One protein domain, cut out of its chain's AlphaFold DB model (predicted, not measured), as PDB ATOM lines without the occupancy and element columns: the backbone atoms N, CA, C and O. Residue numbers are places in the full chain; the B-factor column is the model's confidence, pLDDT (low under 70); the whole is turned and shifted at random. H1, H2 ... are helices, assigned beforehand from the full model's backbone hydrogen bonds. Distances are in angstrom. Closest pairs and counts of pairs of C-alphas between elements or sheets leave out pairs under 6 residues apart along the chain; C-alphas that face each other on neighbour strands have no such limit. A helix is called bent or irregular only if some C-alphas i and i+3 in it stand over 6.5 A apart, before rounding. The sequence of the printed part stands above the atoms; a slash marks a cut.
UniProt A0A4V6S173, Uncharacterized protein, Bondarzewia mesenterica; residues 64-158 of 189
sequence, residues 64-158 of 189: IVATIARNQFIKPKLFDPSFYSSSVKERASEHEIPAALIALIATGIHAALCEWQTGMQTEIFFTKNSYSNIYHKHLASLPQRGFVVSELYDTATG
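AT A GLANCE: This is residues 64 to 158 of the 189 residues of an uncharacterized protein of Bondarzewia mesenterica (UniProt A0A4V6S173). The long helix H2 lies between H3, which crosses it on one side, and H1, which packs on its residues 101 to 106 from the other; the short H4 packs on H1. The long loop of residues 74 to 98 joins H1 to H2, and its residues 75 to 80 stick out. The printed part has 95 residues with four named helices, H1, H2, H3 and H4 along the chain, and no named strand; the class is all helix, with 49 residues in the helices. It is only just compact, close to loose, with a radius of gyration of the C-alphas of 14.8 A, and elongated, spanning 47 by 27 by 27 A.

HOW THE PARTS SIT: H1, residues 64 to 73, touches H2, residues 99 to 117, at a steep tilt of 55 degrees; their closest C-alphas, of Val 65 and Ile 105, are 6.6 A apart. H2 touches H3, residues 128 to 141, at a steep tilt of 57 degrees, opposite ways; their closest C-alphas, of Ala 103 and His 138, are 5.0 A apart. H4, residues 149 to 154, touches H1 at a shallow tilt of 25 degrees, opposite ways; their closest C-alphas, of Ala 66 and Leu 152, are 5.6 A apart. H1 and H3, H2 and H4, and H3 and H4 are apart. Residues 96 to 97 form a short antiparallel pairing with residues 147 to 148. In H1, H2 and H4 every O i to N i+4 pair is within hydrogen-bond range; in H3, 8 of 10 are.

IN THESE COORDINATES: H1 begins at C-alpha 64 (6.720, -6.758, 32.261) and measures 13.9 A. H2 measures 27.0 A and H3 19.2 A; H3 is irregular, with C-alphas 130 and 133 7.7 A apart. H4, 9.1 A long, ends at C-alpha 154 (4.135, 1.462, 42.852).

THE WHOLE: The two C-alphas farthest apart, of Lys 89 and Met 120, are 48.4 A apart. The printed part has no cut. The link from H1 to H2 is long. Mean pLDDT of the printed part is 72.3; 44 residues are under 70, among them 118 to 129 and 144 to 158.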
ATOM      1  N   ILE A  64       6.490  -6.618  33.706       80.06
ATOM      2  CA  ILE A  64       6.720  -6.758  32.261       80.06
ATOM      3  C   ILE A  64       5.926  -5.724  31.445       80.06
ATOM      4  O   ILE A  64       6.475  -5.121  30.525       80.06
ATOM      5  N   VAL A  65       4.666  -5.469  31.816       80.12
ATOM      6  CA  VAL A  65       3.777  -4.518  31.138       80.12
ATOM      7  C   VAL A  65       4.294  -3.104  31.374       80.12
ATOM      8  O   VAL A  65       4.466  -2.356  30.414       80.12
ATOM      9  N   ALA A  66       4.648  -2.778  32.621       77.38
ATOM     10  CA  ALA A  66       5.245  -1.494  32.988       77.38
ATOM     11  C   ALA A  66       6.555  -1.230  32.224       77.38
ATOM     12  O   ALA A  66       6.755  -0.155  31.660       77.38
ATOM     13  N   THR A  67       7.431  -2.234  32.137       78.44
ATOM     14  CA  THR A  67       8.723  -2.124  31.443       78.44
ATOM     15  C   THR A  67       8.550  -1.891  29.944       78.44
ATOM     16  O   THR A  67       9.227  -1.033  29.370       78.44
ATOM     17  N   ILE A  68       7.632  -2.615  29.296       80.31
ATOM     18  CA  ILE A  68       7.339  -2.426  27.870       80.31
ATOM     19  C   ILE A  68       6.694  -1.055  27.641       80.31
ATOM     20  O   ILE A  68       7.127  -0.333  26.741       80.31
ATOM     21  N   ALA A  69       5.728  -0.662  28.477       78.88
ATOM     22  CA  ALA A  69       5.078   0.640  28.393       78.88
ATOM     23  C   ALA A  69       6.103   1.772  28.507       78.88
ATOM     24  O   ALA A  69       6.159   2.628  27.632       78.88
ATOM     25  N   ARG A  70       7.005   1.734  29.493       74.94
ATOM     26  CA  ARG A  70       8.075   2.731  29.646       74.94
ATOM     27  C   ARG A  70       8.984   2.793  28.420       74.94
ATOM     28  O   ARG A  70       9.261   3.871  27.902       74.94
ATOM     29  N   ASN A  71       9.436   1.638  27.937       74.19
ATOM     30  CA  ASN A  71      10.390   1.565  26.833       74.19
ATOM     31  C   ASN A  71       9.805   1.986  25.480       74.19
ATOM     32  O   ASN A  71      10.578   2.385  24.606       74.19
ATOM     33  N   GLN A  72       8.487   1.880  25.298       70.88
ATOM     34  CA  GLN A  72       7.799   2.233  24.053       70.88
ATOM     35  C   GLN A  72       7.141   3.619  24.109       70.88
ATOM     36  O   GLN A  72       7.200   4.352  23.128       70.88
ATOM     37  N   PHE A  73       6.563   4.005  25.250       64.75
ATOM     38  CA  PHE A  73       5.821   5.258  25.428       64.75
ATOM     39  C   PHE A  73       6.723   6.448  25.774       64.75
ATOM     40  O   PHE A  73       6.481   7.552  25.306       64.75
ATOM     41  N   ILE A  74       7.798   6.237  26.548       61.22
ATOM     42  CA  ILE A  74       8.718   7.327  26.930       61.22
ATOM     43  C   ILE A  74       9.752   7.601  25.829       61.22
ATOM     44  O   ILE A  74      10.434   8.623  25.850       61.22
ATOM     45  N   LYS A  75       9.875   6.729  24.818       63.69
ATOM     46  CA  LYS A  75      10.712   7.036  23.655       63.69
ATOM     47  C   LYS A  75       9.961   8.019  22.743       63.69
ATOM     48  O   LYS A  75       9.018   7.604  22.072       63.69
ATOM     49  N   PRO A  76      10.438   9.269  22.590       55.59
ATOM     50  CA  PRO A  76       9.724  10.338  21.879       55.59
ATOM     51  C   PRO A  76       9.605  10.119  20.361       55.59
ATOM     52  O   PRO A  76       9.109  10.975  19.640       55.59
ATOM     53  N   LYS A  77      10.100   8.990  19.836       60.16
ATOM     54  CA  LYS A  77      10.090   8.690  18.401       60.16
ATOM     55  C   LYS A  77       8.743   8.169  17.895       60.16
ATOM     56  O   LYS A  77       8.528   8.204  16.690       60.16
ATOM     57  N   LEU A  78       7.886   7.646  18.776       59.53
ATOM     58  CA  LEU A  78       6.628   6.987  18.388       59.53
ATOM     59  C   LEU A  78       5.394   7.598  19.053       59.53
ATOM     60  O   LEU A  78       4.333   7.627  18.437       59.53
ATOM     61  N   PHE A  79       5.535   8.101  20.279       65.44
ATOM     62  CA  PHE A  79       4.457   8.738  21.026       65.44
ATOM     63  C   PHE A  79       4.977  10.029  21.640       65.44
ATOM     64  O   PHE A  79       6.063  10.048  22.218       65.44
ATOM     65  N   ASP A  80       4.203  11.101  21.495       69.19
ATOM     66  CA  ASP A  80       4.434  12.347  22.213       69.19
ATOM     67  C   ASP A  80       3.598  12.306  23.508       69.19
ATOM     68  O   ASP A  80       2.363  12.310  23.440       69.19
ATOM     69  N   PRO A  81       4.240  12.210  24.689       67.25
ATOM     70  CA  PRO A  81       3.545  12.116  25.970       67.25
ATOM     71  C   PRO A  81       2.690  13.348  26.288       67.25
ATOM     72  O   PRO A  81       1.754  13.246  27.077       67.25
ATOM     73  N   SER A  82       2.973  14.499  25.667       70.81
ATOM     74  CA  SER A  82       2.265  15.756  25.940       70.81
ATOM     75  C   SER A  82       0.774  15.711  25.579       70.81
ATOM     76  O   SER A  82      -0.026  16.409  26.202       70.81
ATOM     77  N   PHE A  83       0.375  14.839  24.647       70.50
ATOM     78  CA  PHE A  83      -1.034  14.625  24.290       70.50
ATOM     79  C   PHE A  83      -1.825  13.866  25.359       70.50
ATOM     80  O   PHE A  83      -3.055  13.849  25.306       70.50
ATOM     81  N   TYR A  84      -1.147  13.254  26.331       70.12
ATOM     82  CA  TYR A  84      -1.769  12.414  27.345       70.12
ATOM     83  C   TYR A  84      -1.577  13.018  28.734       70.12
ATOM     84  O   TYR A  84      -0.803  12.545  29.565       70.12
ATOM     85  N   SER A  85      -2.280  14.126  28.962       69.00
ATOM     86  CA  SER A  85      -2.337  14.779  30.270       69.00
ATOM     87  C   SER A  85      -3.110  13.922  31.272       69.00
ATOM     88  O   SER A  85      -4.085  13.272  30.903       69.00
ATOM     89  N   SER A  86      -2.694  13.952  32.537       70.19
ATOM     90  CA  SER A  86      -3.400  13.264  33.618       70.19
ATOM     91  C   SER A  86      -4.851  13.735  33.767       70.19
ATOM     92  O   SER A  86      -5.142  14.933  33.800       70.19
ATOM     93  N   SER A  87      -5.767  12.779  33.916       67.75
ATOM     94  CA  SER A  87      -7.160  12.979  34.303       67.75
ATOM     95  C   SER A  87      -7.289  13.301  35.796       67.75
ATOM     96  O   SER A  87      -8.368  13.693  36.251       67.75
ATOM     97  N   VAL A  88      -6.223  13.115  36.581       68.75
ATOM     98  CA  VAL A  88      -6.175  13.392  38.018       68.75
ATOM     99  C   VAL A  88      -5.590  14.785  38.238       68.75
ATOM    100  O   VAL A  88      -4.402  15.020  38.032       68.75
ATOM    101  N   LYS A  89      -6.425  15.719  38.711       65.88
ATOM    102  CA  LYS A  89      -6.036  17.127  38.932       65.88
ATOM    103  C   LYS A  89      -4.824  17.288  39.856       65.88
ATOM    104  O   LYS A  89      -4.032  18.201  39.666       65.88
ATOM    105  N   GLU A  90      -4.679  16.392  40.828       68.06
ATOM    106  CA  GLU A  90      -3.574  16.374  41.796       68.06
ATOM    107  C   GLU A  90      -2.246  15.904  41.182       68.06
ATOM    108  O   GLU A  90      -1.185  16.163  41.740       68.06
ATOM    109  N   ARG A  91      -2.291  15.250  40.014       65.94
ATOM    110  CA  ARG A  91      -1.126  14.695  39.313       65.94
ATOM    111  C   ARG A  91      -1.018  15.224  37.885       65.94
ATOM    112  O   ARG A  91      -0.664  14.492  36.968       65.94
ATOM    113  N   ALA A  92      -1.317  16.507  37.690       62.88
ATOM    114  CA  ALA A  92      -1.310  17.157  36.376       62.88
ATOM    115  C   ALA A  92       0.064  17.144  35.672       62.88
ATOM    116  O   ALA A  92       0.131  17.308  34.458       62.88
ATOM    117  N   SER A  93       1.156  16.954  36.422       65.62
ATOM    118  CA  SER A  93       2.512  16.806  35.883       65.62
ATOM    119  C   SER A  93       2.815  15.404  35.352       65.62
ATOM    120  O   SER A  93       3.851  15.213  34.719       65.62
ATOM    121  N   GLU A  94       1.968  14.416  35.641       73.00
ATOM    122  CA  GLU A  94       2.159  13.047  35.180       73.00
ATOM    123  C   GLU A  94       1.440  12.814  33.844       73.00
ATOM    124  O   GLU A  94       0.383  13.386  33.566       73.00
ATOM    125  N   HIS A  95       2.028  11.960  33.006       73.06
ATOM    126  CA  HIS A  95       1.426  11.558  31.740       73.06
ATOM    127  C   HIS A  95       0.680  10.239  31.896       73.06
ATOM    128  O   HIS A  95       1.220   9.258  32.423       73.06
ATOM    129  N   GLU A  96      -0.557  10.219  31.409       78.12
ATOM    130  CA  GLU A  96      -1.367   9.012  31.365       78.12
ATOM    131  C   GLU A  96      -1.012   8.167  30.149       78.12
ATOM    132  O   GLU A  96      -0.814   8.647  29.039       78.12
ATOM    133  N   ILE A  97      -0.956   6.862  30.351       80.19
ATOM    134  CA  ILE A  97      -0.836   5.894  29.282       80.19
ATOM    135  C   ILE A  97      -2.254   5.508  28.852       80.19
ATOM    136  O   ILE A  97      -3.035   5.030  29.684       80.19
ATOM    137  N   PRO A  98      -2.605   5.648  27.561       82.25
ATOM    138  CA  PRO A  98      -3.907   5.231  27.062       82.25
ATOM    139  C   PRO A  98      -4.178   3.752  27.328       82.25
ATOM    140  O   PRO A  98      -3.332   2.897  27.044       82.25
ATOM    141  N   ALA A  99      -5.401   3.427  27.752       82.94
ATOM    142  CA  ALA A  99      -5.845   2.040  27.913       82.94
ATOM    143  C   ALA A  99      -5.660   1.223  26.618       82.94
ATOM    144  O   ALA A  99      -5.244   0.068  26.658       82.94
ATOM    145  N   ALA A 100      -5.858   1.850  25.452       84.62
ATOM    146  CA  ALA A 100      -5.600   1.240  24.149       84.62
ATOM    147  C   ALA A 100      -4.150   0.753  23.979       84.62
ATOM    148  O   ALA A 100      -3.930  -0.292  23.364       84.62
ATOM    149  N   LEU A 101      -3.168   1.473  24.531       83.88
ATOM    150  CA  LEU A 101      -1.760   1.087  24.458       83.88
ATOM    151  C   LEU A 101      -1.446  -0.055  25.426       83.88
ATOM    152  O   LEU A 101      -0.764  -1.005  25.050       83.88
ATOM    153  N   ILE A 102      -1.991  -0.008  26.644       84.44
ATOM    154  CA  ILE A 102      -1.853  -1.104  27.616       84.44
ATOM    155  C   ILE A 102      -2.477  -2.395  27.072       84.44
ATOM    156  O   ILE A 102      -1.855  -3.458  27.141       84.44
ATOM    157  N   ALA A 103      -3.655  -2.309  26.450       85.81
ATOM    158  CA  ALA A 103      -4.299  -3.444  25.794       85.81
ATOM    159  C   ALA A 103      -3.443  -4.003  24.649       85.81
ATOM    160  O   ALA A 103      -3.324  -5.221  24.500       85.81
ATOM    161  N   LEU A 104      -2.799  -3.132  23.865       85.62
ATOM    162  CA  LEU A 104      -1.899  -3.549  22.791       85.62
ATOM    163  C   LEU A 104      -0.668  -4.286  23.336       85.62
ATOM    164  O   LEU A 104      -0.315  -5.346  22.820       85.62
ATOM    165  N   ILE A 105      -0.054  -3.772  24.404       86.88
ATOM    166  CA  ILE A 105       1.088  -4.413  25.074       86.88
ATOM    167  C   ILE A 105       0.694  -5.791  25.613       86.88
ATOM    168  O   ILE A 105       1.396  -6.769  25.361       86.88
ATOM    169  N   ALA A 106      -0.445  -5.888  26.301       86.12
ATOM    170  CA  ALA A 106      -0.955  -7.156  26.817       86.12
ATOM    171  C   ALA A 106      -1.213  -8.175  25.696       86.12
ATOM    172  O   ALA A 106      -0.850  -9.342  25.821       86.12
ATOM    173  N   THR A 107      -1.750  -7.711  24.568       85.69
ATOM    174  CA  THR A 107      -1.968  -8.542  23.377       85.69
ATOM    175  C   THR A 107      -0.647  -9.033  22.779       85.69
ATOM    176  O   THR A 107      -0.542 -10.195  22.396       85.69
ATOM    177  N   GLY A 108       0.380  -8.181  22.731       84.38
ATOM    178  CA  GLY A 108       1.718  -8.571  22.280       84.38
ATOM    179  C   GLY A 108       2.366  -9.613  23.195       84.38
ATOM    180  O   GLY A 108       2.930 -10.590  22.709       84.38
ATOM    181  N   ILE A 109       2.226  -9.456  24.516       85.19
ATOM    182  CA  ILE A 109       2.682 -10.457  25.495       85.19
ATOM    183  C   ILE A 109       1.935 -11.778  25.294       85.19
ATOM    184  O   ILE A 109       2.562 -12.833  25.281       85.19
ATOM    185  N   HIS A 110       0.615 -11.731  25.102       85.06
ATOM    186  CA  HIS A 110      -0.191 -12.920  24.831       85.06
ATOM    187  C   HIS A 110       0.306 -13.656  23.580       85.06
ATOM    188  O   HIS A 110       0.534 -14.860  23.634       85.06
ATOM    189  N   ALA A 111       0.542 -12.931  22.483       82.25
ATOM    190  CA  ALA A 111       1.074 -13.504  21.249       82.25
ATOM    191  C   ALA A 111       2.445 -14.174  21.460       82.25
ATOM    192  O   ALA A 111       2.646 -15.307  21.027       82.25
ATOM    193  N   ALA A 112       3.358 -13.515  22.186       81.94
ATOM    194  CA  ALA A 112       4.679 -14.065  22.498       81.94
ATOM    195  C   ALA A 112       4.603 -15.330  23.374       81.94
ATOM    196  O   ALA A 112       5.351 -16.283  23.168       81.94
ATOM    197  N   LEU A 113       3.675 -15.370  24.336       83.38
ATOM    198  CA  LEU A 113       3.455 -16.557  25.164       83.38
ATOM    199  C   LEU A 113       2.873 -17.719  24.348       83.38
ATOM    200  O   LEU A 113       3.301 -18.855  24.536       83.38
ATOM    201  N   CYS A 114       1.942 -17.448  23.429       78.19
ATOM    202  CA  CYS A 114       1.411 -18.462  22.515       78.19
ATOM    203  C   CYS A 114       2.498 -19.054  21.608       78.19
ATOM    204  O   CYS A 114       2.493 -20.259  21.366       78.19
ATOM    205  N   GLU A 115       3.456 -18.244  21.151       72.69
ATOM    206  CA  GLU A 115       4.606 -18.731  20.379       72.69
ATOM    207  C   GLU A 115       5.433 -19.739  21.194       72.69
ATOM    208  O   GLU A 115       5.734 -20.843  20.731       72.69
ATOM    209  N   TRP A 116       5.728 -19.401  22.450       74.50
ATOM    210  CA  TRP A 116       6.545 -20.235  23.334       74.50
ATOM    211  C   TRP A 116       5.871 -21.531  23.790       74.50
ATOM    212  O   TRP A 116       6.574 -22.490  24.111       74.50
ATOM    213  N   GLN A 117       4.538 -21.615  23.781       71.06
ATOM    214  CA  GLN A 117       3.818 -22.847  24.136       71.06
ATOM    215  C   GLN A 117       4.151 -24.024  23.213       71.06
ATOM    216  O   GLN A 117       4.099 -25.176  23.637       71.06
ATOM    217  N   THR A 118       4.519 -23.745  21.962       65.75
ATOM    218  CA  THR A 118       4.864 -24.787  20.987       65.75
ATOM    219  C   THR A 118       6.278 -25.346  21.177       65.75
ATOM    220  O   THR A 118       6.636 -26.336  20.542       65.75
ATOM    221  N   GLY A 119       7.099 -24.729  22.039       64.44
ATOM    222  CA  GLY A 119       8.497 -25.110  22.269       64.44
ATOM    223  C   GLY A 119       9.431 -24.855  21.079       64.44
ATOM    224  O   GLY A 119      10.638 -25.053  21.202       64.44
ATOM    225  N   MET A 120       8.899 -24.389  19.947       63.28
ATOM    226  CA  MET A 120       9.659 -23.963  18.780       63.28
ATOM    227  C   MET A 120       9.404 -22.480  18.547       63.28
ATOM    228  O   MET A 120       8.260 -22.058  18.386       63.28
ATOM    229  N   GLN A 121      10.473 -21.687  18.502       62.12
ATOM    230  CA  GLN A 121      10.373 -20.307  18.049       62.12
ATOM    231  C   GLN A 121       9.921 -20.333  16.587       62.12
ATOM    232  O   GLN A 121      10.681 -20.714  15.695       62.12
ATOM    233  N   THR A 122       8.659 -19.996  16.360       60.38
ATOM    234  CA  THR A 122       8.065 -19.961  15.029       60.38
ATOM    235  C   THR A 122       7.658 -18.523  14.804       60.38
ATOM    236  O   THR A 122       6.913 -17.982  15.608       60.38
ATOM    237  N   GLU A 123       8.147 -17.887  13.742       61.91
ATOM    238  CA  GLU A 123       7.821 -16.487  13.470       61.91
ATOM    239  C   GLU A 123       6.312 -16.353  13.202       61.91
ATOM    240  O   GLU A 123       5.814 -16.692  12.126       61.91
ATOM    241  N   ILE A 124       5.557 -15.906  14.209       63.47
ATOM    242  CA  ILE A 124       4.131 -15.629  14.062       63.47
ATOM    243  C   ILE A 124       3.994 -14.185  13.596       63.47
ATOM    244  O   ILE A 124       4.334 -13.241  14.311       63.47
ATOM    245  N   PHE A 125       3.430 -13.994  12.405       63.41
ATOM    246  CA  PHE A 125       3.055 -12.662  11.956       63.41
ATOM    247  C   PHE A 125       1.960 -12.108  12.869       63.41
ATOM    248  O   PHE A 125       0.841 -12.625  12.920       63.41
ATOM    249  N   PHE A 126       2.275 -11.026  13.581       64.25
ATOM    250  CA  PHE A 126       1.286 -10.256  14.324       64.25
ATOM    251  C   PHE A 126       0.334  -9.587  13.326       64.25
ATOM    252  O   PHE A 126       0.583  -8.485  12.839       64.25
ATOM    253  N   THR A 127      -0.750 -10.276  12.967       68.62
ATOM    254  CA  THR A 127      -1.787  -9.710  12.101       68.62
ATOM    255  C   THR A 127      -2.957  -9.203  12.937       68.62
ATOM    256  O   THR A 127      -3.354  -9.818  13.932       68.62
ATOM    257  N   LYS A 128      -3.553  -8.084  12.505       67.25
ATOM    258  CA  LYS A 128      -4.743  -7.493  13.138       67.25
ATOM    259  C   LYS A 128      -5.870  -8.522  13.295       67.25
ATOM    260  O   LYS A 128      -6.555  -8.523  14.311       67.25
ATOM    261  N   ASN A 129      -6.041  -9.409  12.316       69.19
ATOM    262  CA  ASN A 129      -7.133 -10.379  12.311       69.19
ATOM    263  C   ASN A 129      -6.955 -11.452  13.391       69.19
ATOM    264  O   ASN A 129      -7.923 -11.762  14.079       69.19
ATOM    265  N   SER A 130      -5.731 -11.948  13.599       75.94
ATOM    266  CA  SER A 130      -5.451 -13.036  14.547       75.94
ATOM    267  C   SER A 130      -5.654 -12.641  16.011       75.94
ATOM    268  O   SER A 130      -6.102 -13.461  16.808       75.94
ATOM    269  N   TYR A 131      -5.360 -11.389  16.370       81.00
ATOM    270  CA  TYR A 131      -5.354 -10.947  17.770       81.00
ATOM    271  C   TYR A 131      -6.389  -9.863  18.098       81.00
ATOM    272  O   TYR A 131      -6.441  -9.394  19.233       81.00
ATOM    273  N   SER A 132      -7.257  -9.490  17.150       83.44
ATOM    274  CA  SER A 132      -8.311  -8.486  17.372       83.44
ATOM    275  C   SER A 132      -9.226  -8.837  18.547       83.44
ATOM    276  O   SER A 132      -9.488  -7.986  19.390       83.44
ATOM    277  N   ASN A 133      -9.696 -10.082  18.646       83.81
ATOM    278  CA  ASN A 133     -10.565 -10.517  19.742       83.81
ATOM    279  C   ASN A 133      -9.850 -10.399  21.103       83.81
ATOM    280  O   ASN A 133     -10.398  -9.860  22.061       83.81
ATOM    281  N   ILE A 134      -8.586 -10.826  21.166       83.75
ATOM    282  CA  ILE A 134      -7.758 -10.754  22.380       83.75
ATOM    283  C   ILE A 134      -7.505  -9.298  22.790       83.75
ATOM    284  O   ILE A 134      -7.659  -8.953  23.959       83.75
ATOM    285  N   TYR A 135      -7.225  -8.427  21.823       85.06
ATOM    286  CA  TYR A 135      -7.096  -6.992  22.054       85.06
ATOM    287  C   TYR A 135      -8.363  -6.374  22.651       85.06
ATOM    288  O   TYR A 135      -8.283  -5.692  23.671       85.06
ATOM    289  N   HIS A 136      -9.538  -6.637  22.067       85.94
ATOM    290  CA  HIS A 136     -10.796  -6.091  22.584       85.94
ATOM    291  C   HIS A 136     -11.128  -6.634  23.978       85.94
ATOM    292  O   HIS A 136     -11.615  -5.879  24.815       85.94
ATOM    293  N   LYS A 137     -10.807  -7.905  24.263       84.94
ATOM    294  CA  LYS A 137     -10.928  -8.481  25.612       84.94
ATOM    295  C   LYS A 137     -10.049  -7.744  26.621       84.94
ATOM    296  O   LYS A 137     -10.530  -7.378  27.691       84.94
ATOM    297  N   HIS A 138      -8.785  -7.485  26.277       84.75
ATOM    298  CA  HIS A 138      -7.896  -6.714  27.142       84.75
ATOM    299  C   HIS A 138      -8.412  -5.288  27.339       84.75
ATOM    300  O   HIS A 138      -8.533  -4.846  28.478       84.75
ATOM    301  N   LEU A 139      -8.809  -4.608  26.263       85.12
ATOM    302  CA  LEU A 139      -9.329  -3.244  26.319       85.12
ATOM    303  C   LEU A 139     -10.590  -3.129  27.188       85.12
ATOM    304  O   LEU A 139     -10.677  -2.216  28.001       85.12
ATOM    305  N   ALA A 140     -11.526  -4.075  27.071       83.81
ATOM    306  CA  ALA A 140     -12.753  -4.102  27.869       83.81
ATOM    307  C   ALA A 140     -12.502  -4.351  29.368       83.81
ATOM    308  O   ALA A 140     -13.327  -3.987  30.200       83.81
ATOM    309  N   SER A 141     -11.376  -4.978  29.715       80.31
ATOM    310  CA  SER A 141     -10.998  -5.254  31.109       80.31
ATOM    311  C   SER A 141     -10.181  -4.139  31.772       80.31
ATOM    312  O   SER A 141      -9.901  -4.220  32.967       80.31
ATOM    313  N   LEU A 142      -9.773  -3.121  31.008       81.06
ATOM    314  CA  LEU A 142      -9.077  -1.956  31.538       81.06
ATOM    315  C   LEU A 142     -10.090  -0.897  31.992       81.06
ATOM    316  O   LEU A 142     -11.168  -0.774  31.407       81.06
ATOM    317  N   PRO A 143      -9.758  -0.102  33.021       73.62
ATOM    318  CA  PRO A 143     -10.556   1.061  33.366       73.62
ATOM    319  C   PRO A 143     -10.597   2.046  32.185       73.62
ATOM    320  O   PRO A 143      -9.650   2.150  31.410       73.62
ATOM    321  N   GLN A 144     -11.699   2.794  32.054       67.06
ATOM    322  CA  GLN A 144     -11.844   3.813  31.001       67.06
ATOM    323  C   GLN A 144     -10.860   4.984  31.155       67.06
ATOM    324  O   GLN A 144     -10.586   5.682  30.182       67.06
ATOM    325  N   ARG A 145     -10.328   5.197  32.367       67.69
ATOM    326  CA  ARG A 145      -9.242   6.152  32.622       67.69
ATOM    327  C   ARG A 145      -7.894   5.563  32.202       67.69
ATOM    328  O   ARG A 145      -7.707   4.347  32.274       67.69
ATOM    329  N   GLY A 146      -6.965   6.415  31.775       65.69
ATOM    330  CA  GLY A 146      -5.593   5.998  31.505       65.69
ATOM    331  C   GLY A 146      -4.897   5.468  32.760       65.69
ATOM    332  O   GLY A 146      -5.392   5.613  33.878       65.69
ATOM    333  N   PHE A 147      -3.745   4.831  32.569       69.94
ATOM    334  CA  PHE A 147      -2.869   4.439  33.674       69.94
ATOM    335  C   PHE A 147      -1.768   5.459  33.815       69.94
ATOM    336  O   PHE A 147      -1.084   5.745  32.832       69.94
ATOM    337  N   VAL A 148      -1.525   5.958  35.018       69.81
ATOM    338  CA  VAL A 148      -0.341   6.787  35.203       69.81
ATOM    339  C   VAL A 148       0.890   5.891  35.315       69.81
ATOM    340  O   VAL A 148       0.838   4.821  35.922       69.81
ATOM    341  N   VAL A 149       2.014   6.312  34.725       66.31
ATOM    342  CA  VAL A 149       3.269   5.539  34.760       66.31
ATOM    343  C   VAL A 149       3.619   5.145  36.199       66.31
ATOM    344  O   VAL A 149       3.933   3.985  36.443       66.31
ATOM    345  N   SER A 150       3.494   6.072  37.151       64.75
ATOM    346  CA  SER A 150       3.760   5.853  38.577       64.75
ATOM    347  C   SER A 150       2.893   4.736  39.184       64.75
ATOM    348  O   SER A 150       3.399   3.896  39.920       64.75
ATOM    349  N   GLU A 151       1.615   4.633  38.798       66.81
ATOM    350  CA  GLU A 151       0.690   3.600  39.301       66.81
ATOM    351  C   GLU A 151       1.077   2.181  38.848       66.81
ATOM    352  O   GLU A 151       0.902   1.213  39.595       66.81
ATOM    353  N   LEU A 152       1.641   2.054  37.639       63.59
ATOM    354  CA  LEU A 152       2.163   0.783  37.128       63.59
ATOM    355  C   LEU A 152       3.403   0.313  37.901       63.59
ATOM    356  O   LEU A 152       3.681  -0.884  37.920       63.59
ATOM    357  N   TYR A 153       4.149   1.236  38.516       59.00
ATOM    358  CA  TYR A 153       5.384   0.932  39.237       59.00
ATOM    359  C   TYR A 153       5.164   0.719  40.731       59.00
ATOM    360  O   TYR A 153       5.637  -0.297  41.235       59.00
ATOM    361  N   ASP A 154       4.391   1.574  41.405       58.50
ATOM    362  CA  ASP A 154       4.135   1.462  42.852       58.50
ATOM    363  C   ASP A 154       3.575   0.080  43.226       58.50
ATOM    364  O   ASP A 154       3.961  -0.526  44.230       58.50
ATOM    365  N   THR A 155       2.729  -0.477  42.354       52.75
ATOM    366  CA  THR A 155       2.152  -1.811  42.556       52.75
ATOM    367  C   THR A 155       3.106  -2.945  42.160       52.75
ATOM    368  O   THR A 155       3.065  -4.020  42.755       52.75
ATOM    369  N   ALA A 156       3.988  -2.719  41.182       48.56
ATOM    370  CA  ALA A 156       4.938  -3.715  40.684       48.56
ATOM    371  C   ALA A 156       6.148  -3.915  41.617       48.56
ATOM    372  O   ALA A 156       6.721  -5.006  41.642       48.56
ATOM    373  N   THR A 157       6.534  -2.891  42.387       47.91
ATOM    374  CA  THR A 157       7.620  -2.957  43.384       47.91
ATOM    375  C   THR A 157       7.143  -3.246  44.806       47.91
ATOM    376  O   THR A 157       7.976  -3.410  45.694       47.91
ATOM    377  N   GLY A 158       5.829  -3.347  45.044       46.06
ATOM    378  CA  GLY A 158       5.283  -3.578  46.386       46.06
ATOM    379  C   GLY A 158       5.489  -2.397  47.339       46.06
ATOM    380  O   GLY A 158       5.423  -2.565  48.555       46.06
TER     381      GLY A 158